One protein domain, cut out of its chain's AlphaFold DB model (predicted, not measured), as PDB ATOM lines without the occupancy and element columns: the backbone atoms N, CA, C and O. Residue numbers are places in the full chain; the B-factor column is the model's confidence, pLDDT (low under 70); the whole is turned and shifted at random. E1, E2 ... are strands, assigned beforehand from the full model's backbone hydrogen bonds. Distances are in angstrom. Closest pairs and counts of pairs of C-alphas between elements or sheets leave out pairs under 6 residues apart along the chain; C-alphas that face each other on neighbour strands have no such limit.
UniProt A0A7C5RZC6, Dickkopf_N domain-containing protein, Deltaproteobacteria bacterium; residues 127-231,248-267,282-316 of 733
ATOM      1  N   CYS A 127     181.469 174.487 204.831       92.81
ATOM      2  CA  CYS A 127     181.825 173.628 203.729       92.81
ATOM      3  C   CYS A 127     180.571 172.945 203.196       92.81
ATOM      4  O   CYS A 127     180.022 172.021 203.799       92.81
ATOM      5  N   VAL A 128     180.099 173.408 202.046       90.38
ATOM      6  CA  VAL A 128     178.934 172.834 201.396       90.38
ATOM      7  C   VAL A 128     179.370 171.596 200.621       90.38
ATOM      8  O   VAL A 128     180.011 171.683 199.577       90.38
ATOM      9  N   VAL A 129     178.986 170.431 201.136       83.12
ATOM     10  CA  VAL A 129     179.155 169.137 200.468       83.12
ATOM     11  C   VAL A 129     177.769 168.631 200.075       83.12
ATOM     12  O   VAL A 129     177.181 167.788 200.750       83.12
ATOM     13  N   TYR A 130     177.194 169.175 198.996       73.31
ATOM     14  CA  TYR A 130     176.056 168.502 198.365       73.31
ATOM     15  C   TYR A 130     176.614 167.341 197.555       73.31
ATOM     16  O   TYR A 130     177.373 167.577 196.614       73.31
ATOM     17  N   SER A 131     176.235 166.114 197.922       58.19
ATOM     18  CA  SER A 131     176.772 164.864 197.359       58.19
ATOM     19  C   SER A 131     176.798 164.829 195.832       58.19
ATOM     20  O   SER A 131     177.661 164.170 195.259       58.19
ATOM     21  N   ASP A 132     175.892 165.570 195.194       57.16
ATOM     22  CA  ASP A 132     175.705 165.531 193.749       57.16
ATOM     23  C   ASP A 132     176.281 166.786 193.059       57.16
ATOM     24  O   ASP A 132     176.746 166.697 191.933       57.16
ATOM     25  N   LYS A 133     176.352 167.944 193.743       68.94
ATOM     26  CA  LYS A 133     176.715 169.242 193.122       68.94
ATOM     27  C   LYS A 133     178.088 169.798 193.510       68.94
ATOM     28  O   LYS A 133     178.632 170.616 192.771       68.94
ATOM     29  N   PHE A 134     178.641 169.379 194.651       83.38
ATOM     30  CA  PHE A 134     179.913 169.878 195.190       83.38
ATOM     31  C   PHE A 134     180.748 168.720 195.751       83.38
ATOM     32  O   PHE A 134     180.994 168.623 196.953       83.38
ATOM     33  N   SER A 135     181.173 167.799 194.881       79.31
ATOM     34  CA  SER A 135     181.815 166.540 195.295       79.31
ATOM     35  C   SER A 135     183.136 166.719 196.055       79.31
ATOM     36  O   SER A 135     183.506 165.847 196.835       79.31
ATOM     37  N   ASN A 136     183.831 167.846 195.853       82.94
ATOM     38  CA  ASN A 136     185.099 168.180 196.522       82.94
ATOM     39  C   ASN A 136     184.925 169.267 197.600       82.94
ATOM     40  O   ASN A 136     185.891 169.958 197.928       82.94
ATOM     41  N   GLY A 137     183.681 169.457 198.060       89.56
ATOM     42  CA  GLY A 137     183.254 170.538 198.941       89.56
ATOM     43  C   GLY A 137     183.451 171.930 198.345       89.56
ATOM     44  O   GLY A 137     184.216 172.145 197.396       89.56
ATOM     45  N   TYR A 138     182.689 172.877 198.869       91.31
ATOM     46  CA  TYR A 138     182.660 174.249 198.390       91.31
ATOM     47  C   TYR A 138     182.443 175.193 199.568       91.31
ATOM     48  O   TYR A 138     181.390 175.143 200.210       91.31
ATOM     49  N   CYS A 139     183.430 176.034 199.874       93.44
ATOM     50  CA  CYS A 139     183.261 177.052 200.901       93.44
ATOM     51  C   CYS A 139     182.215 178.063 200.443       93.44
ATOM     52  O   CYS A 139     182.356 178.716 199.409       93.44
ATOM     53  N   SER A 140     181.143 178.171 201.224       92.88
ATOM     54  CA  SER A 140     180.061 179.118 200.995       92.88
ATOM     55  C   SER A 140     179.474 179.582 202.320       92.88
ATOM     56  O   SER A 140     179.589 178.916 203.343       92.88
ATOM     57  N   MET A 141     178.771 180.705 202.296       91.31
ATOM     58  CA  MET A 141     177.924 181.158 203.393       91.31
ATOM     59  C   MET A 141     176.443 181.020 203.037       91.31
ATOM     60  O   MET A 141     176.085 180.975 201.857       91.31
ATOM     61  N   GLU A 142     175.600 180.893 204.062       91.56
ATOM     62  CA  GLU A 142     174.144 180.984 203.911       91.56
ATOM     63  C   GLU A 142     173.778 182.456 203.647       91.56
ATOM     64  O   GLU A 142     174.382 183.356 204.228       91.56
ATOM     65  N   CYS A 143     172.815 182.697 202.761       92.88
ATOM     66  CA  CYS A 143     172.356 184.038 202.394       92.88
ATOM     67  C   CYS A 143     170.825 184.078 202.307       92.88
ATOM     68  O   CYS A 143     170.180 183.061 202.057       92.88
ATOM     69  N   GLU A 144     170.223 185.248 202.495       90.50
ATOM     70  CA  GLU A 144     168.789 185.483 202.270       90.50
ATOM     71  C   GLU A 144     168.565 186.309 200.994       90.50
ATOM     72  O   GLU A 144     167.587 186.105 200.258       90.50
ATOM     73  N   SER A 145     169.521 187.194 200.697       87.12
ATOM     74  CA  SER A 145     169.536 188.142 199.591       87.12
ATOM     75  C   SER A 145     170.920 188.242 198.931       87.12
ATOM     76  O   SER A 145     171.933 187.804 199.471       87.12
ATOM     77  N   GLY A 146     170.985 188.855 197.743       79.88
ATOM     78  CA  GLY A 146     172.246 189.047 197.018       79.88
ATOM     79  C   GLY A 146     173.284 189.914 197.744       79.88
ATOM     80  O   GLY A 146     174.464 189.801 197.435       79.88
ATOM     81  N   ASN A 147     172.866 190.736 198.713       83.69
ATOM     82  CA  ASN A 147     173.763 191.610 199.477       83.69
ATOM     83  C   ASN A 147     174.508 190.878 200.601       83.69
ATOM     84  O   ASN A 147     175.478 191.416 201.126       83.69
ATOM     85  N   ASP A 148     174.067 189.669 200.959       87.06
ATOM     86  CA  ASP A 148     174.697 188.881 202.025       87.06
ATOM     87  C   ASP A 148     175.967 188.177 201.530       87.06
ATOM     88  O   ASP A 148     176.783 187.720 202.328       87.06
ATOM     89  N   CYS A 149     176.144 188.094 200.207       90.44
ATOM     90  CA  CYS A 149     177.332 187.527 199.598       90.44
ATOM     91  C   CYS A 149     178.420 188.601 199.451       90.44
ATOM     92  O   CYS A 149     178.146 189.665 198.889       90.44
ATOM     93  N   PRO A 150     179.658 188.346 199.912       80.69
ATOM     94  CA  PRO A 150     180.743 189.313 199.852       80.69
ATOM     95  C   PRO A 150     181.023 189.697 198.398       80.69
ATOM     96  O   PRO A 150     181.475 188.888 197.586       80.69
ATOM     97  N   LEU A 151     180.749 190.964 198.076       61.94
ATOM     98  CA  LEU A 151     180.906 191.521 196.730       61.94
ATOM     99  C   LEU A 151     182.365 191.490 196.251       61.94
ATOM    100  O   LEU A 151     182.608 191.378 195.053       61.94
ATOM    101  N   SER A 152     183.326 191.538 197.180       55.97
ATOM    102  CA  SER A 152     184.765 191.412 196.911       55.97
ATOM    103  C   SER A 152     185.150 190.065 196.288       55.97
ATOM    104  O   SER A 152     186.173 189.977 195.613       55.97
ATOM    105  N   ALA A 153     184.327 189.030 196.478       60.25
ATOM    106  CA  ALA A 153     184.522 187.706 195.899       60.25
ATOM    107  C   ALA A 153     183.626 187.444 194.678       60.25
ATOM    108  O   ALA A 153     183.592 186.321 194.207       60.25
ATOM    109  N   GLY A 154     182.867 188.430 194.178       74.88
ATOM    110  CA  GLY A 154     181.976 188.221 193.029       74.88
ATOM    111  C   GLY A 154     180.760 187.324 193.306       74.88
ATOM    112  O   GLY A 154     180.035 186.985 192.372       74.88
ATOM    113  N   GLY A 155     180.491 186.972 194.567       85.62
ATOM    114  CA  GLY A 155     179.447 186.015 194.932       85.62
ATOM    115  C   GLY A 155     178.015 186.482 194.631       85.62
ATOM    116  O   GLY A 155     177.691 187.670 194.662       85.62
ATOM    117  N   VAL A 156     177.122 185.530 194.372       92.06
ATOM    118  CA  VAL A 156     175.676 185.734 194.222       92.06
ATOM    119  C   VAL A 156     174.899 184.715 195.043       92.06
ATOM    120  O   VAL A 156     175.240 183.535 195.082       92.06
ATOM    121  N   CYS A 157     173.838 185.178 195.699       93.75
ATOM    122  CA  CYS A 157     172.979 184.325 196.505       93.75
ATOM    123  C   CYS A 157     172.084 183.471 195.603       93.75
ATOM    124  O   CYS A 157     171.217 184.004 194.910       93.75
ATOM    125  N   VAL A 158     172.286 182.155 195.599       90.88
ATOM    126  CA  VAL A 158     171.573 181.215 194.726       90.88
ATOM    127  C   VAL A 158     170.837 180.148 195.518       90.88
ATOM    128  O   VAL A 158     171.281 179.691 196.570       90.88
ATOM    129  N   ASN A 159     169.705 179.718 194.966       88.12
ATOM    130  CA  ASN A 159     168.924 178.610 195.491       88.12
ATOM    131  C   ASN A 159     169.097 177.377 194.589       88.12
ATOM    132  O   ASN A 159     168.496 177.289 193.519       88.12
ATOM    133  N   PHE A 160     169.912 176.408 195.014       76.12
ATOM    134  CA  PHE A 160     170.196 175.211 194.212       76.12
ATOM    135  C   PHE A 160     169.109 174.133 194.262       76.12
ATOM    136  O   PHE A 160     169.138 173.219 193.433       76.12
ATOM    137  N   GLU A 161     168.185 174.192 195.218       76.50
ATOM    138  CA  GLU A 161     167.153 173.166 195.412       76.50
ATOM    139  C   GLU A 161     165.805 173.555 194.784       76.50
ATOM    140  O   GLU A 161     164.914 172.711 194.679       76.50
ATOM    141  N   GLY A 162     165.660 174.804 194.322       69.50
ATOM    142  CA  GLY A 162     164.481 175.275 193.588       69.50
ATOM    143  C   GLY A 162     163.173 175.252 194.389       69.50
ATOM    144  O   GLY A 162     162.103 175.328 193.790       69.50
ATOM    145  N   LYS A 163     163.237 175.121 195.720       73.50
ATOM    146  CA  LYS A 163     162.088 175.224 196.630       73.50
ATOM    147  C   LYS A 163     162.137 176.574 197.336       73.50
ATOM    148  O   LYS A 163     163.215 177.016 197.709       73.50
ATOM    149  N   GLU A 164     160.999 177.222 197.560       71.00
ATOM    150  CA  GLU A 164     160.974 178.526 198.251       71.00
ATOM    151  C   GLU A 164     161.592 178.461 199.665       71.00
ATOM    152  O   GLU A 164     162.214 179.423 200.103       71.00
ATOM    153  N   ASP A 165     161.524 177.297 200.326       73.81
ATOM    154  CA  ASP A 165     162.029 177.085 201.694       73.81
ATOM    155  C   ASP A 165     163.462 176.518 201.778       73.81
ATOM    156  O   ASP A 165     163.943 176.207 202.872       73.81
ATOM    157  N   SER A 166     164.153 176.297 200.655       79.06
ATOM    158  CA  SER A 166     165.509 175.739 200.696       79.06
ATOM    159  C   SER A 166     166.564 176.797 201.003       79.06
ATOM    160  O   SER A 166     166.465 177.955 200.595       79.06
ATOM    161  N   LYS A 167     167.613 176.381 201.722       84.38
ATOM    162  CA  LYS A 167     168.739 177.247 202.081       84.38
ATOM    163  C   LYS A 167     169.383 177.826 200.823       84.38
ATOM    164  O   LYS A 167     169.811 177.071 199.948       84.38
ATOM    165  N   LYS A 168     169.484 179.154 200.753       90.38
ATOM    166  CA  LYS A 168     170.265 179.826 199.715       90.38
ATOM    167  C   LYS A 168     171.709 179.945 200.179       90.38
ATOM    168  O   LYS A 168     171.985 180.116 201.369       90.38
ATOM    169  N   ILE A 169     172.621 179.823 199.230       92.69
ATOM    170  CA  ILE A 169     174.056 179.874 199.482       92.69
ATOM    171  C   ILE A 169     174.722 180.835 198.502       92.69
ATOM    172  O   ILE A 169     174.219 181.047 197.398       92.69
ATOM    173  N   CYS A 170     175.845 181.423 198.892       94.44
ATOM    174  CA  CYS A 170     176.643 182.248 197.995       94.44
ATOM    175  C   CYS A 170     177.437 181.374 197.016       94.44
ATOM    176  O   CYS A 170     178.243 180.545 197.424       94.44
ATOM    177  N   ALA A 171     177.243 181.570 195.716       92.19
ATOM    178  CA  ALA A 171     178.049 180.938 194.674       92.19
ATOM    179  C   ALA A 171     178.851 181.988 193.907       92.19
ATOM    180  O   ALA A 171     178.406 183.126 193.773       92.19
ATOM    181  N   ASP A 172     180.021 181.608 193.408       90.75
ATOM    182  CA  ASP A 172     180.900 182.508 192.670       90.75
ATOM    183  C   ASP A 172     180.320 182.791 191.277       90.75
ATOM    184  O   ASP A 172     179.828 181.868 190.610       90.75
ATOM    185  N   LYS A 173     180.327 184.059 190.849       90.44
ATOM    186  CA  LYS A 173     179.876 184.436 189.502       90.44
ATOM    187  C   LYS A 173     180.954 184.095 188.491       90.44
ATOM    188  O   LYS A 173     182.136 184.299 188.717       90.44
ATOM    189  N   CYS A 174     180.523 183.678 187.313       91.44
ATOM    190  CA  CYS A 174     181.431 183.346 186.225       91.44
ATOM    191  C   CYS A 174     180.914 183.907 184.902       91.44
ATOM    192  O   CYS A 174     179.709 184.062 184.708       91.44
ATOM    193  N   LEU A 175     181.814 184.192 183.970       85.00
ATOM    194  CA  LEU A 175     181.507 184.511 182.574       85.00
ATOM    195  C   LEU A 175     181.805 183.317 181.662       85.00
ATOM    196  O   LEU A 175     181.151 183.136 180.634       85.00
ATOM    197  N   ASN A 176     182.784 182.498 182.032       82.94
ATOM    198  CA  ASN A 176     183.234 181.329 181.291       82.94
ATOM    199  C   ASN A 176     183.717 180.228 182.254       82.94
ATOM    200  O   ASN A 176     183.877 180.453 183.451       82.94
ATOM    201  N   ASP A 177     183.954 179.019 181.734       81.44
ATOM    202  CA  ASP A 177     184.374 177.884 182.565       81.44
ATOM    203  C   ASP A 177     185.717 178.132 183.278       81.44
ATOM    204  O   ASP A 177     185.893 177.617 184.373       81.44
ATOM    205  N   SER A 178     186.642 178.931 182.722       83.56
ATOM    206  CA  SER A 178     187.937 179.214 183.370       83.56
ATOM    207  C   SER A 178     187.855 180.128 184.590       83.56
ATOM    208  O   SER A 178     188.789 180.124 185.388       83.56
ATOM    209  N   ASP A 179     186.741 180.836 184.773       82.69
ATOM    210  CA  ASP A 179     186.466 181.568 186.013       82.69
ATOM    211  C   ASP A 179     186.109 180.605 187.164       82.69
ATOM    212  O   ASP A 179     186.102 180.990 188.327       82.69
ATOM    213  N   CYS A 180     185.831 179.335 186.848       88.00
ATOM    214  CA  CYS A 180     185.510 178.296 187.814       88.00
ATOM    215  C   CYS A 180     186.698 177.378 188.107       88.00
ATOM    216  O   CYS A 180     187.643 177.231 187.328       88.00
ATOM    217  N   ARG A 181     186.598 176.650 189.224       85.19
ATOM    218  CA  ARG A 181     187.540 175.597 189.628       85.19
ATOM    219  C   ARG A 181     187.399 174.350 188.740       85.19
ATOM    220  O   ARG A 181     186.931 173.293 189.161       85.19
ATOM    221  N   THR A 182     187.791 174.477 187.476       79.94
ATOM    222  CA  THR A 182     187.683 173.421 186.452       79.94
ATOM    223  C   THR A 182     188.466 172.160 186.807       79.94
ATOM    224  O   THR A 182     188.043 171.063 186.442       79.94
ATOM    225  N   SER A 183     189.550 172.285 187.582       78.44
ATOM    226  CA  SER A 183     190.302 171.155 188.151       78.44
ATOM    227  C   SER A 183     189.431 170.235 189.011       78.44
ATOM    228  O   SER A 183     189.652 169.027 189.028       78.44
ATOM    229  N   ASP A 184     188.409 170.796 189.660       78.06
ATOM    230  CA  ASP A 184     187.440 170.081 190.492       78.06
ATOM    231  C   ASP A 184     186.099 169.872 189.785       78.06
ATOM    232  O   ASP A 184     185.087 169.578 190.417       78.06
ATOM    233  N   LYS A 185     186.108 169.978 188.450       82.50
ATOM    234  CA  LYS A 185     184.951 169.781 187.575       82.50
ATOM    235  C   LYS A 185     183.806 170.771 187.834       82.50
ATOM    236  O   LYS A 185     182.640 170.429 187.642       82.50
ATOM    237  N   TYR A 186     184.129 171.999 188.230       85.19
ATOM    238  CA  TYR A 186     183.176 173.107 188.195       85.19
ATOM    239  C   TYR A 186     183.170 173.750 186.815       85.19
ATOM    240  O   TYR A 186     184.209 173.855 186.164       85.19
ATOM    241  N   ALA A 187     181.996 174.182 186.376       84.06
ATOM    242  CA  ALA A 187     181.825 174.870 185.110       84.06
ATOM    243  C   ALA A 187     180.855 176.036 185.277       84.06
ATOM    244  O   ALA A 187     180.027 176.054 186.192       84.06
ATOM    245  N   CYS A 188     180.950 177.003 184.373       89.69
ATOM    246  CA  CYS A 188     180.120 178.183 184.426       89.69
ATOM    247  C   CYS A 188     178.731 177.877 183.878       89.69
ATOM    248  O   CYS A 188     178.575 177.419 182.737       89.69
ATOM    249  N   ARG A 189     177.697 178.059 184.705       84.62
ATOM    250  CA  ARG A 189     176.335 177.625 184.383       84.62
ATOM    251  C   ARG A 189     175.305 178.676 184.745       84.62
ATOM    252  O   ARG A 189     175.343 179.272 185.815       84.62
ATOM    253  N   LEU A 190     174.335 178.843 183.851       82.12
ATOM    254  CA  LEU A 190     173.184 179.701 184.079       82.12
ATOM    255  C   LEU A 190     172.286 179.072 185.156       82.12
ATOM    256  O   LEU A 190     171.764 177.975 184.965       82.12
ATOM    257  N   THR A 191     172.118 179.766 186.274       81.44
ATOM    258  CA  THR A 191     171.285 179.382 187.413       81.44
ATOM    259  C   THR A 191     170.232 180.458 187.654       81.44
ATOM    260  O   THR A 191     170.463 181.648 187.433       81.44
ATOM    261  N   TYR A 192     169.045 180.025 188.070       77.25
ATOM    262  CA  TYR A 192     167.951 180.918 188.428       77.25
ATOM    263  C   TYR A 192     168.232 181.578 189.784       77.25
ATOM    264  O   TYR A 192     168.513 180.890 190.769       77.25
ATOM    265  N   VAL A 193     168.159 182.905 189.828       77.50
ATOM    266  CA  VAL A 193     168.278 183.705 191.046       77.50
ATOM    267  C   VAL A 193     166.893 184.217 191.389       77.50
ATOM    268  O   VAL A 193     166.302 185.016 190.658       77.50
ATOM    269  N   ASP A 194     166.373 183.736 192.511       63.78
ATOM    270  CA  ASP A 194     165.061 184.145 192.982       63.78
ATOM    271  C   ASP A 194     165.163 185.534 193.622       63.78
ATOM    272  O   ASP A 194     165.616 185.687 194.762       63.78
ATOM    273  N   SER A 195     164.813 186.571 192.859       56.12
ATOM    274  CA  SER A 195     164.601 187.911 193.396       56.12
ATOM    275  C   SER A 195     163.176 188.001 193.930       56.12
ATOM    276  O   SER A 195     162.229 187.709 193.206       56.12
ATOM    277  N   ALA A 196     163.017 188.463 195.174       48.53
ATOM    278  CA  ALA A 196     161.722 188.608 195.854       48.53
ATOM    279  C   ALA A 196     160.703 189.515 195.118       48.53
ATOM    280  O   ALA A 196     159.538 189.585 195.502       48.53
ATOM    281  N   GLU A 197     161.117 190.196 194.047       43.12
ATOM    282  CA  GLU A 197     160.266 190.994 193.169       43.12
ATOM    283  C   GLU A 197     160.013 190.233 191.854       43.12
ATOM    284  O   GLU A 197     160.925 190.075 191.050       43.12
ATOM    285  N   ALA A 198     158.777 189.738 191.697       35.66
ATOM    286  CA  ALA A 198     158.034 189.153 190.557       35.66
ATOM    287  C   ALA A 198     158.650 189.055 189.127       35.66
ATOM    288  O   ALA A 198     157.943 189.212 188.130       35.66
ATOM    289  N   GLY A 199     159.927 188.716 188.996       49.50
ATOM    290  CA  GLY A 199     160.620 188.510 187.729       49.50
ATOM    291  C   GLY A 199     162.018 187.975 187.987       49.50
ATOM    292  O   GLY A 199     162.983 188.730 187.921       49.50
ATOM    293  N   GLY A 200     162.122 186.686 188.329       61.75
ATOM    294  CA  GLY A 200     163.409 186.058 188.614       61.75
ATOM    295  C   GLY A 200     164.422 186.294 187.498       61.75
ATOM    296  O   GLY A 200     164.095 186.255 186.309       61.75
ATOM    297  N   THR A 201     165.660 186.566 187.894       73.69
ATOM    298  CA  THR A 201     166.754 186.838 186.963       73.69
ATOM    299  C   THR A 201     167.641 185.608 186.854       73.69
ATOM    300  O   THR A 201     167.810 184.848 187.804       73.69
ATOM    301  N   TYR A 202     168.205 185.378 185.674       77.69
ATOM    302  CA  TYR A 202     169.200 184.330 185.486       77.69
ATOM    303  C   TYR A 202     170.594 184.927 185.653       77.69
ATOM    304  O   TYR A 202     170.884 185.999 185.119       77.69
ATOM    305  N   THR A 203     171.469 184.225 186.363       86.12
ATOM    306  CA  THR A 203     172.882 184.593 186.486       86.12
ATOM    307  C   THR A 203     173.758 183.378 186.233       86.12
ATOM    308  O   THR A 203     173.299 182.244 186.340       86.12
ATOM    309  N   THR A 204     175.011 183.587 185.866       86.31
ATOM    310  CA  THR A 204     175.976 182.510 185.660       86.31
ATOM    311  C   THR A 204     176.817 182.313 186.917       86.31
ATOM    312  O   THR A 204     177.423 183.261 187.411       86.31
ATOM    313  N   VAL A 205     176.840 181.085 187.438       90.62
ATOM    314  CA  VAL A 205     177.613 180.702 188.630       90.62
ATOM    315  C   VAL A 205     178.435 179.446 188.395       90.62
ATOM    316  O   VAL A 205     178.088 178.614 187.549       90.62
ATOM    317  N   CYS A 206     179.497 179.288 189.177       87.81
ATOM    318  CA  CYS A 206     180.274 178.058 189.208       87.81
ATOM    319  C   CYS A 206     179.504 176.952 189.935       87.81
ATOM    320  O   CYS A 206     179.264 177.027 191.139       87.81
ATOM    321  N   SER A 207     179.120 175.905 189.205       84.38
ATOM    322  CA  SER A 207     178.470 174.717 189.770       84.38
ATOM    323  C   SER A 207     179.089 173.430 189.227       84.38
ATOM    324  O   SER A 207     179.745 173.432 188.179       84.38
ATOM    325  N   GLY A 208     178.959 172.337 189.987       75.69
ATOM    326  CA  GLY A 208     179.466 171.028 189.582       75.69
ATOM    327  C   GLY A 208     178.811 170.538 188.289       75.69
ATOM    328  O   GLY A 208     177.649 170.834 188.001       75.69
ATOM    329  N   VAL A 209     179.573 169.804 187.477       61.38
ATOM    330  CA  VAL A 209     179.117 169.249 186.192       61.38
ATOM    331  C   VAL A 209     178.105 168.108 186.357       61.38
ATOM    332  O   VAL A 209     178.437 166.930 186.241       61.38
ATOM    333  N   ASP A 210     176.834 168.451 186.541       55.91
ATOM    334  CA  ASP A 210     175.735 167.503 186.344       55.91
ATOM    335  C   ASP A 210     175.293 167.479 184.871       55.91
ATOM    336  O   ASP A 210     174.987 168.496 184.245       55.91
ATOM    337  N   ASN A 211     175.316 166.279 184.288       61.81
ATOM    338  CA  ASN A 211     175.630 166.030 182.881       61.81
ATOM    339  C   ASN A 211     174.432 166.027 181.916       61.81
ATOM    340  O   ASN A 211     174.381 165.175 181.044       61.81
ATOM    341  N   LEU A 212     173.461 166.939 181.994       61.16
ATOM    342  CA  LEU A 212     172.377 166.982 180.990       61.16
ATOM    343  C   LEU A 212     172.725 167.937 179.833       61.16
ATOM    344  O   LEU A 212     172.903 169.136 180.030       61.16
ATOM    345  N   GLY A 213     172.858 167.399 178.616       64.81
ATOM    346  CA  GLY A 213     173.310 168.120 177.417       64.81
ATOM    347  C   GLY A 213     174.834 168.194 177.240       64.81
ATOM    348  O   GLY A 213     175.306 168.774 176.261       64.81
ATOM    349  N   ALA A 214     175.608 167.603 178.159       73.81
ATOM    350  CA  ALA A 214     177.057 167.473 178.029       73.81
ATOM    351  C   ALA A 214     177.422 166.493 176.906       73.81
ATOM    352  O   ALA A 214     176.703 165.530 176.651       73.81
ATOM    353  N   THR A 215     178.544 166.734 176.238       74.12
ATOM    354  CA  THR A 215     179.058 165.859 175.181       74.12
ATOM    355  C   THR A 215     179.690 164.619 175.801       74.12
ATOM    356  O   THR A 215     180.476 164.745 176.736       74.12
ATOM    357  N   CYS A 216     179.389 163.437 175.276       83.75
ATOM    358  CA  CYS A 216     179.860 162.164 175.826       83.75
ATOM    359  C   CYS A 216     180.436 161.258 174.736       83.75
ATOM    360  O   CYS A 216     180.202 161.465 173.547       83.75
ATOM    361  N   LYS A 217     181.207 160.240 175.112       82.94
ATOM    362  CA  LYS A 217     181.601 159.153 174.203       82.94
ATOM    363  C   LYS A 217     180.826 157.878 174.521       82.94
ATOM    364  O   LYS A 217     180.481 157.145 173.600       82.94
ATOM    365  N   GLU A 218     180.517 157.652 175.792       84.25
ATOM    366  CA  GLU A 218     179.827 156.474 176.321       84.25
ATOM    367  C   GLU A 218     179.055 156.816 177.611       84.25
ATOM    368  O   GLU A 218     179.261 157.871 178.204       84.25
ATOM    369  N   ASP A 219     178.155 155.933 178.060       81.00
ATOM    370  CA  ASP A 219     177.260 156.184 179.207       81.00
ATOM    371  C   ASP A 219     177.995 156.555 180.504       81.00
ATOM    372  O   ASP A 219     177.477 157.331 181.300       81.00
ATOM    373  N   LYS A 220     179.211 156.038 180.718       81.12
ATOM    374  CA  LYS A 220     180.009 156.343 181.920       81.12
ATOM    375  C   LYS A 220     180.564 157.771 181.945       81.12
ATOM    376  O   LYS A 220     181.037 158.210 182.988       81.12
ATOM    377  N   ASP A 221     180.536 158.463 180.807       78.38
ATOM    378  CA  ASP A 221     180.883 159.883 180.728       78.38
ATOM    379  C   ASP A 221     179.723 160.766 181.215       78.38
ATOM    380  O   ASP A 221     179.894 161.970 181.390       78.38
ATOM    381  N   CYS A 222     178.547 160.173 181.437       79.75
ATOM    382  CA  CYS A 222     177.375 160.832 181.984       79.75
ATOM    383  C   CYS A 222     177.242 160.539 183.486       79.75
ATOM    384  O   CYS A 222     177.607 159.463 183.964       79.75
ATOM    385  N   SER A 223     176.697 161.490 184.252       75.56
ATOM    386  CA  SER A 223     176.382 161.264 185.668       75.56
ATOM    387  C   SER A 223     175.344 160.156 185.832       75.56
ATOM    388  O   SER A 223     174.610 159.804 184.903       75.56
ATOM    389  N   SER A 224     175.280 159.600 187.042       68.19
ATOM    390  CA  SER A 224     174.335 158.543 187.393       68.19
ATOM    391  C   SER A 224     172.900 158.921 186.998       68.19
ATOM    392  O   SER A 224     172.395 159.996 187.313       68.19
ATOM    393  N   GLY A 225     172.233 158.020 186.272       74.94
ATOM    394  CA  GLY A 225     170.863 158.224 185.789       74.94
ATOM    395  C   GLY A 225     170.740 158.887 184.411       74.94
ATOM    396  O   GLY A 225     169.616 159.054 183.937       74.94
ATOM    397  N   LEU A 226     171.851 159.219 183.749       81.38
ATOM    398  CA  LEU A 226     171.880 159.715 182.371       81.38
ATOM    399  C   LEU A 226     172.482 158.670 181.421       81.38
ATOM    400  O   LEU A 226     173.287 157.836 181.828       81.38
ATOM    401  N   SER A 227     172.078 158.714 180.154       87.75
ATOM    402  CA  SER A 227     172.633 157.877 179.085       87.75
ATOM    403  C   SER A 227     173.260 158.757 178.012       87.75
ATOM    404  O   SER A 227     172.728 159.818 177.678       87.75
ATOM    405  N   CYS A 228     174.373 158.300 177.450       88.38
ATOM    406  CA  CYS A 228     175.017 158.925 176.313       88.38
ATOM    407  C   CYS A 228     174.259 158.552 175.038       88.38
ATOM    408  O   CYS A 228     174.389 157.444 174.514       88.38
ATOM    409  N   ILE A 229     173.451 159.474 174.520       85.94
ATOM    410  CA  ILE A 229     172.742 159.263 173.260       85.94
ATOM    411  C   ILE A 229     173.738 159.428 172.121       85.94
ATOM    412  O   ILE A 229     174.246 160.531 171.885       85.94
ATOM    413  N   SER A 230     174.001 158.343 171.389       81.69
ATOM    414  CA  SER A 230     174.928 158.409 170.268       81.69
ATOM    415  C   SER A 230     174.361 159.249 169.122       81.69
ATOM    416  O   SER A 230     173.167 159.197 168.817       81.69
ATOM    417  N   LYS A 231     175.236 159.956 168.396       77.69
ATOM    418  CA  LYS A 231     174.908 160.619 167.127       77.69
ATOM    419  C   LYS A 231     174.165 159.663 166.189       77.69
ATOM    420  O   LYS A 231     173.241 160.066 165.495       77.69
ATOM    421  N   ASN A 248     177.789 163.082 170.448       83.44
ATOM    422  CA  ASN A 248     176.851 162.391 171.344       83.44
ATOM    423  C   ASN A 248     176.574 163.273 172.570       83.44
ATOM    424  O   ASN A 248     177.470 164.001 173.005       83.44
ATOM    425  N   ILE A 249     175.385 163.171 173.162       84.44
ATOM    426  CA  ILE A 249     175.007 163.980 174.330       84.44
ATOM    427  C   ILE A 249     174.447 163.130 175.469       84.44
ATOM    428  O   ILE A 249     173.691 162.187 175.244       84.44
ATOM    429  N   CYS A 250     174.785 163.486 176.702       86.00
ATOM    430  CA  CYS A 250     174.191 162.908 177.895       86.00
ATOM    431  C   CYS A 250     172.764 163.436 178.073       86.00
ATOM    432  O   CYS A 250     172.541 164.644 178.158       86.00
ATOM    433  N   SER A 251     171.782 162.543 178.138       85.75
ATOM    434  CA  SER A 251     170.384 162.905 178.379       85.75
ATOM    435  C   SER A 251     169.697 161.861 179.253       85.75
ATOM    436  O   SER A 251     170.123 160.706 179.345       85.75
ATOM    437  N   LYS A 252     168.634 162.283 179.935       85.69
ATOM    438  CA  LYS A 252     167.828 161.425 180.799       85.69
ATOM    439  C   LYS A 252     166.694 160.825 179.984       85.69
ATOM    440  O   LYS A 252     166.013 161.549 179.257       85.69
ATOM    441  N   LYS A 253     166.465 159.521 180.149       82.69
ATOM    442  CA  LYS A 253     165.227 158.921 179.659       82.69
ATOM    443  C   LYS A 253     164.048 159.479 180.438       82.69
ATOM    444  O   LYS A 253     164.089 159.527 181.664       82.69
ATOM    445  N   CYS A 254     163.008 159.870 179.732       80.75
ATOM    446  CA  CYS A 254     161.825 160.464 180.321       80.75
ATOM    447  C   CYS A 254     160.583 159.743 179.803       80.75
ATOM    448  O   CYS A 254     160.577 159.232 178.686       80.75
ATOM    449  N   THR A 255     159.549 159.677 180.631       72.81
ATOM    450  CA  THR A 255     158.221 159.214 180.227       72.81
ATOM    451  C   THR A 255     157.219 160.350 180.178       72.81
ATOM    452  O   THR A 255     156.258 160.240 179.448       72.81
ATOM    453  N   THR A 256     157.432 161.437 180.915       72.31
ATOM    454  CA  THR A 256     156.611 162.653 180.930       72.31
ATOM    455  C   THR A 256     157.510 163.870 181.157       72.31
ATOM    456  O   THR A 256     158.629 163.712 181.647       72.31
ATOM    457  N   ASP A 257     157.032 165.087 180.876       63.16
ATOM    458  CA  ASP A 257     157.807 166.326 181.103       63.16
ATOM    459  C   ASP A 257     158.302 166.465 182.551       63.16
ATOM    460  O   ASP A 257     159.354 167.040 182.809       63.16
ATOM    461  N   LYS A 258     157.593 165.857 183.509       71.19
ATOM    462  CA  LYS A 258     157.972 165.846 184.932       71.19
ATOM    463  C   LYS A 258     159.243 165.048 185.224       71.19
ATOM    464  O   LYS A 258     159.828 165.214 186.291       71.19
ATOM    465  N   ASP A 259     159.654 164.172 184.312       71.56
ATOM    466  CA  ASP A 259     160.880 163.390 184.456       71.56
ATOM    467  C   ASP A 259     162.127 164.200 184.065       71.56
ATOM    468  O   ASP A 259     163.251 163.793 184.398       71.56
ATOM    469  N   CYS A 260     161.928 165.341 183.398       70.31
ATOM    470  CA  CYS A 260     162.959 166.249 182.927       70.31
ATOM    471  C   CYS A 260     163.165 167.433 183.894       70.31
ATOM    472  O   CYS A 260     162.207 167.913 184.498       70.31
ATOM    473  N   PRO A 261     164.409 167.916 184.084       65.44
ATOM    474  CA  PRO A 261     164.647 169.145 184.839       65.44
ATOM    475  C   PRO A 261     163.961 170.344 184.172       65.44
ATOM    476  O   PRO A 261     163.835 170.375 182.947       65.44
ATOM    477  N   ASN A 262     163.588 171.356 184.962       49.91
ATOM    478  CA  ASN A 262     163.016 172.611 184.458       49.91
ATOM    479  C   ASN A 262     163.856 173.151 183.281       49.91
ATOM    480  O   ASN A 262     165.066 173.271 183.446       49.91
ATOM    481  N   ILE A 263     163.199 173.483 182.152       49.84
ATOM    482  CA  ILE A 263     163.706 173.858 180.798       49.84
ATOM    483  C   ILE A 263     163.897 172.720 179.773       49.84
ATOM    484  O   ILE A 263     164.262 172.991 178.622       49.84
ATOM    485  N   PHE A 264     163.652 171.469 180.154       62.19
ATOM    486  CA  PHE A 264     163.694 170.328 179.242       62.19
ATOM    487  C   PHE A 264     162.313 169.685 179.139       62.19
ATOM    488  O   PHE A 264     161.710 169.373 180.161       62.19
ATOM    489  N   ASP A 265     161.857 169.442 177.913       69.31
ATOM    490  CA  ASP A 265     160.593 168.751 177.665       69.31
ATOM    491  C   ASP A 265     160.869 167.274 177.390       69.31
ATOM    492  O   ASP A 265     161.854 166.908 176.726       69.31
ATOM    493  N   CYS A 266     159.993 166.417 177.907       66.25
ATOM    494  CA  CYS A 266     159.989 165.022 177.550       66.25
ATOM    495  C   CYS A 266     159.195 164.830 176.274       66.25
ATOM    496  O   CYS A 266     157.997 165.099 176.198       66.25
ATOM    497  N   LYS A 267     159.846 164.281 175.260       64.38
ATOM    498  CA  LYS A 267     159.137 163.943 174.040       64.38
ATOM    499  C   LYS A 267     158.250 162.714 174.266       64.38
ATOM    500  O   LYS A 267     158.751 161.590 174.248       64.38
ATOM    501  N   ASN A 282     161.502 159.237 174.023       70.69
ATOM    502  CA  ASN A 282     161.759 159.189 175.475       70.69
ATOM    503  C   ASN A 282     163.057 159.834 176.012       70.69
ATOM    504  O   ASN A 282     163.653 159.286 176.940       70.69
ATOM    505  N   TYR A 283     163.501 160.988 175.503       78.62
ATOM    506  CA  TYR A 283     164.641 161.724 176.081       78.62
ATOM    507  C   TYR A 283     164.340 163.206 176.312       78.62
ATOM    508  O   TYR A 283     163.655 163.839 175.510       78.62
ATOM    509  N   CYS A 284     164.901 163.760 177.390       73.88
ATOM    510  CA  CYS A 284     164.821 165.184 177.709       73.88
ATOM    511  C   CYS A 284     165.662 166.006 176.719       73.88
ATOM    512  O   CYS A 284     166.891 165.865 176.679       73.88
ATOM    513  N   LEU A 285     165.015 166.876 175.939       73.31
ATOM    514  CA  LEU A 285     165.668 167.809 175.012       73.31
ATOM    515  C   LEU A 285     165.434 169.255 175.458       73.31
ATOM    516  O   LEU A 285     164.401 169.583 176.033       73.31
ATOM    517  N   ARG A 286     166.423 170.121 175.219       64.31
ATOM    518  CA  ARG A 286     166.382 171.516 175.668       64.31
ATOM    519  C   ARG A 286     165.479 172.346 174.756       64.31
ATOM    520  O   ARG A 286     165.792 172.502 173.573       64.31
ATOM    521  N   GLY A 287     164.402 172.897 175.311       68.00
ATOM    522  CA  GLY A 287     163.607 173.930 174.648       68.00
ATOM    523  C   GLY A 287     164.364 175.258 174.604       68.00
ATOM    524  O   GLY A 287     165.267 175.510 175.406       68.00
ATOM    525  N   CYS A 288     164.021 176.126 173.659       66.69
ATOM    526  CA  CYS A 288     164.548 177.487 173.616       66.69
ATOM    527  C   CYS A 288     163.416 178.486 173.350       66.69
ATOM    528  O   CYS A 288     162.338 178.116 172.906       66.69
ATOM    529  N   GLU A 289     163.659 179.761 173.637       60.28
ATOM    530  CA  GLU A 289     162.757 180.868 173.268       60.28
ATOM    531  C   GLU A 289     163.536 181.974 172.548       60.28
ATOM    532  O   GLU A 289     162.990 182.702 171.725       60.28
ATOM    533  N   THR A 290     164.840 182.066 172.823       55.62
ATOM    534  CA  THR A 290     165.792 182.949 172.155       55.62
ATOM    535  C   THR A 290     167.080 182.187 171.846       55.62
ATOM    536  O   THR A 290     167.349 181.143 172.449       55.62
ATOM    537  N   ASP A 291     167.908 182.722 170.944       49.22
ATOM    538  CA  ASP A 291     169.230 182.159 170.625       49.22
ATOM    539  C   ASP A 291     170.138 182.054 171.864       49.22
ATOM    540  O   ASP A 291     170.974 181.158 171.947       49.22
ATOM    541  N   LEU A 292     169.915 182.897 172.880       48.09
ATOM    542  CA  LEU A 292     170.646 182.867 174.150       48.09
ATOM    543  C   LEU A 292     170.405 181.578 174.956       48.09
ATOM    544  O   LEU A 292     171.229 181.197 175.785       48.09
ATOM    545  N   HIS A 293     169.279 180.894 174.726       64.12
ATOM    546  CA  HIS A 293     168.952 179.637 175.406       64.12
ATOM    547  C   HIS A 293     169.753 178.451 174.838       64.12
ATOM    548  O   HIS A 293     169.779 177.376 175.443       64.12
ATOM    549  N   CYS A 294     170.452 178.643 173.717       62.56
ATOM    550  CA  CYS A 294     171.304 177.645 173.091       62.56
ATOM    551  C   CYS A 294     172.744 177.785 173.601       62.56
ATOM    552  O   CYS A 294     173.535 178.570 173.096       62.56
ATOM    553  N   ALA A 295     173.089 177.005 174.632       42.75
ATOM    554  CA  ALA A 295     174.329 177.140 175.415       42.75
ATOM    555  C   ALA A 295     175.663 176.908 174.672       42.75
ATOM    556  O   ALA A 295     176.717 176.954 175.303       42.75
ATOM    557  N   LYS A 296     175.656 176.659 173.360       48.25
ATOM    558  CA  LYS A 296     176.867 176.596 172.536       48.25
ATOM    559  C   LYS A 296     176.618 177.297 171.200       48.25
ATOM    560  O   LYS A 296     175.627 177.026 170.530       48.25
ATOM    561  N   SER A 297     177.558 178.134 170.766       40.72
ATOM    562  CA  SER A 297     177.712 178.447 169.338       40.72
ATOM    563  C   SER A 297     178.080 177.140 168.608       40.72
ATOM    564  O   SER A 297     178.912 176.402 169.144       40.72
ATOM    565  N   PRO A 298     177.465 176.774 167.463       51.88
ATOM    566  CA  PRO A 298     176.669 177.596 166.543       51.88
ATOM    567  C   PRO A 298     175.149 177.306 166.577       51.88
ATOM    568  O   PRO A 298     174.504 177.260 165.527       51.88
ATOM    569  N   TYR A 299     174.557 177.034 167.743       56.97
ATOM    570  CA  TYR A 299     173.140 176.665 167.826       56.97
ATOM    571  C   TYR A 299     172.237 177.906 167.941       56.97
ATOM    572  O   TYR A 299     172.456 178.749 168.804       56.97
ATOM    573  N   ALA A 300     171.207 177.998 167.093       58.66
ATOM    574  CA  ALA A 300     170.196 179.061 167.120       58.66
ATOM    575  C   ALA A 300     168.805 178.490 167.427       58.66
ATOM    576  O   ALA A 300     168.502 177.339 167.091       58.66
ATOM    577  N   CYS A 301     167.957 179.302 168.047       57.44
ATOM    578  CA  CYS A 301     166.622 178.931 168.465       57.44
ATOM    579  C   CYS A 301     165.638 179.036 167.299       57.44
ATOM    580  O   CYS A 301     165.336 180.119 166.798       57.44
ATOM    581  N   ARG A 302     165.136 177.892 166.824       61.88
ATOM    582  CA  ARG A 302     164.270 177.827 165.638       61.88
ATOM    583  C   ARG A 302     162.911 177.227 165.969       61.88
ATOM    584  O   ARG A 302     162.870 176.239 166.698       61.88
ATOM    585  N   PRO A 303     161.821 177.753 165.384       52.97
ATOM    586  CA  PRO A 303     160.510 177.132 165.491       52.97
ATOM    587  C   PRO A 303     160.527 175.799 164.738       52.97
ATOM    588  O   PRO A 303     160.983 175.757 163.594       52.97
ATOM    589  N   TYR A 304     160.036 174.719 165.345       48.88
ATOM    590  CA  TYR A 304     159.910 173.428 164.646       48.88
ATOM    591  C   TYR A 304     158.511 172.834 164.629       48.88
ATOM    592  O   TYR A 304     158.236 172.001 163.772       48.88
ATOM    593  N   GLU A 305     157.586 173.340 165.445       51.38
ATOM    594  CA  GLU A 305     156.178 172.972 165.307       51.38
ATOM    595  C   GLU A 305     155.251 174.124 165.691       51.38
ATOM    596  O   GLU A 305     155.565 174.919 166.580       51.38
ATOM    597  N   TYR A 306     154.118 174.222 164.991       35.94
ATOM    598  CA  TYR A 306     153.052 175.172 165.283       35.94
ATOM    599  C   TYR A 306     151.846 174.414 165.828       35.94
ATOM    600  O   TYR A 306     151.107 173.782 165.074       35.94
ATOM    601  N   GLU A 307     151.626 174.512 167.134       45.38
ATOM    602  CA  GLU A 307     150.465 173.928 167.796       45.38
ATOM    603  C   GLU A 307     149.644 175.025 168.471       45.38
ATOM    604  O   GLU A 307     150.159 175.838 169.239       45.38
ATOM    605  N   LYS A 308     148.334 175.049 168.189       51.00
ATOM    606  CA  LYS A 308     147.349 175.916 168.868       51.00
ATOM    607  C   LYS A 308     147.745 177.402 168.949       51.00
ATOM    608  O   LYS A 308     147.469 178.068 169.942       51.00
ATOM    609  N   GLY A 309     148.375 177.943 167.908       50.09
ATOM    610  CA  GLY A 309     148.717 179.367 167.870       50.09
ATOM    611  C   GLY A 309     150.093 179.732 168.428       50.09
ATOM    612  O   GLY A 309     150.425 180.917 168.432       50.09
ATOM    613  N   LYS A 310     150.897 178.762 168.887       39.44
ATOM    614  CA  LYS A 310     152.242 178.998 169.428       39.44
ATOM    615  C   LYS A 310     153.278 178.111 168.741       39.44
ATOM    616  O   LYS A 310     153.036 176.935 168.481       39.44
ATOM    617  N   PHE A 311     154.433 178.699 168.446       46.16
ATOM    618  CA  PHE A 311     155.594 177.970 167.952       46.16
ATOM    619  C   PHE A 311     156.356 177.349 169.128       46.16
ATOM    620  O   PHE A 311     156.635 178.044 170.104       46.16
ATOM    621  N   LYS A 312     156.701 176.063 169.023       57.69
ATOM    622  CA  LYS A 312     157.700 175.403 169.880       57.69
ATOM    623  C   LYS A 312     159.075 175.581 169.234       57.69
ATOM    624  O   LYS A 312     159.195 175.338 168.026       57.69
ATOM    625  N   TYR A 313     160.080 176.023 169.993       61.16
ATOM    626  CA  TYR A 313     161.421 176.295 169.469       61.16
ATOM    627  C   TYR A 313     162.498 175.391 170.086       61.16
ATOM    628  O   TYR A 313     162.426 175.024 171.258       61.16
ATOM    629  N   PHE A 314     163.518 175.055 169.290       69.25
ATOM    630  CA  PHE A 314     164.616 174.155 169.666       69.25
ATOM    631  C   PHE A 314     165.945 174.683 169.119       69.25
ATOM    632  O   PHE A 314     165.987 175.355 168.084       69.25
ATOM    633  N   CYS A 315     167.036 174.342 169.797       58.75
ATOM    634  CA  CYS A 315     168.388 174.712 169.394       58.75
ATOM    635  C   CYS A 315     168.880 173.840 168.232       58.75
ATOM    636  O   CYS A 315     169.048 172.633 168.395       58.75
ATOM    637  N   ASN A 316     169.140 174.443 167.068       59.78
ATOM    638  CA  ASN A 316     169.646 173.744 165.882       59.78
ATOM    639  C   ASN A 316     170.941 174.391 165.361       59.78
ATOM    640  O   ASN A 316     171.047 175.618 165.331       59.78
TER     641      ASN A 316
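What this domain is: This is residues 127 to 231, 248 to 267 and 282 to 316 of the 733 residues of the protein "Dickkopf_N domain-containing protein" of Deltaproteobacteria bacterium (UniProt A0A7C5RZC6). What shape is it? It has little regular structure: loops and short strand pairs make two lobes, E1 to E5 and E6 to E11, joined by residues 209 to 213. What parts? There are 160 printed residues with eleven strands, holding 59, and no named helix: all strand. It is compact, radius of gyration of the C-alphas 16.8 A, spans 46, 39 and 30 A.

How they stand to each other: Which strands pair? E2, residues 155 to 158, and E3, 168 to 172, form an antiparallel hairpin, N 156 and O 171 2.8 A apart. Which sheet is largest? It runs E8, 264 to 266, E9, 284 to 288, E11, 310 to 316, E10, 299 to 307; E9 and E11 meet only at a point.

Where its parts are: Where are the others? E1 is residues 138 to 140, E4 186 to 193, E5 201 to 208, E6 227 to 229, E7 248 to 251. Which anchors? C-alpha 138 is at (182.660, 174.249, 198.390), C-alpha 316 at (169.646, 173.744, 165.882).

The domain as a whole: What is missing? Residues 232 to 247 and 268 to 281 are cut, with C-alpha gaps of 5.0 and 5.6 A. Where is confidence low? Residues 286 to 316 are among those under 70.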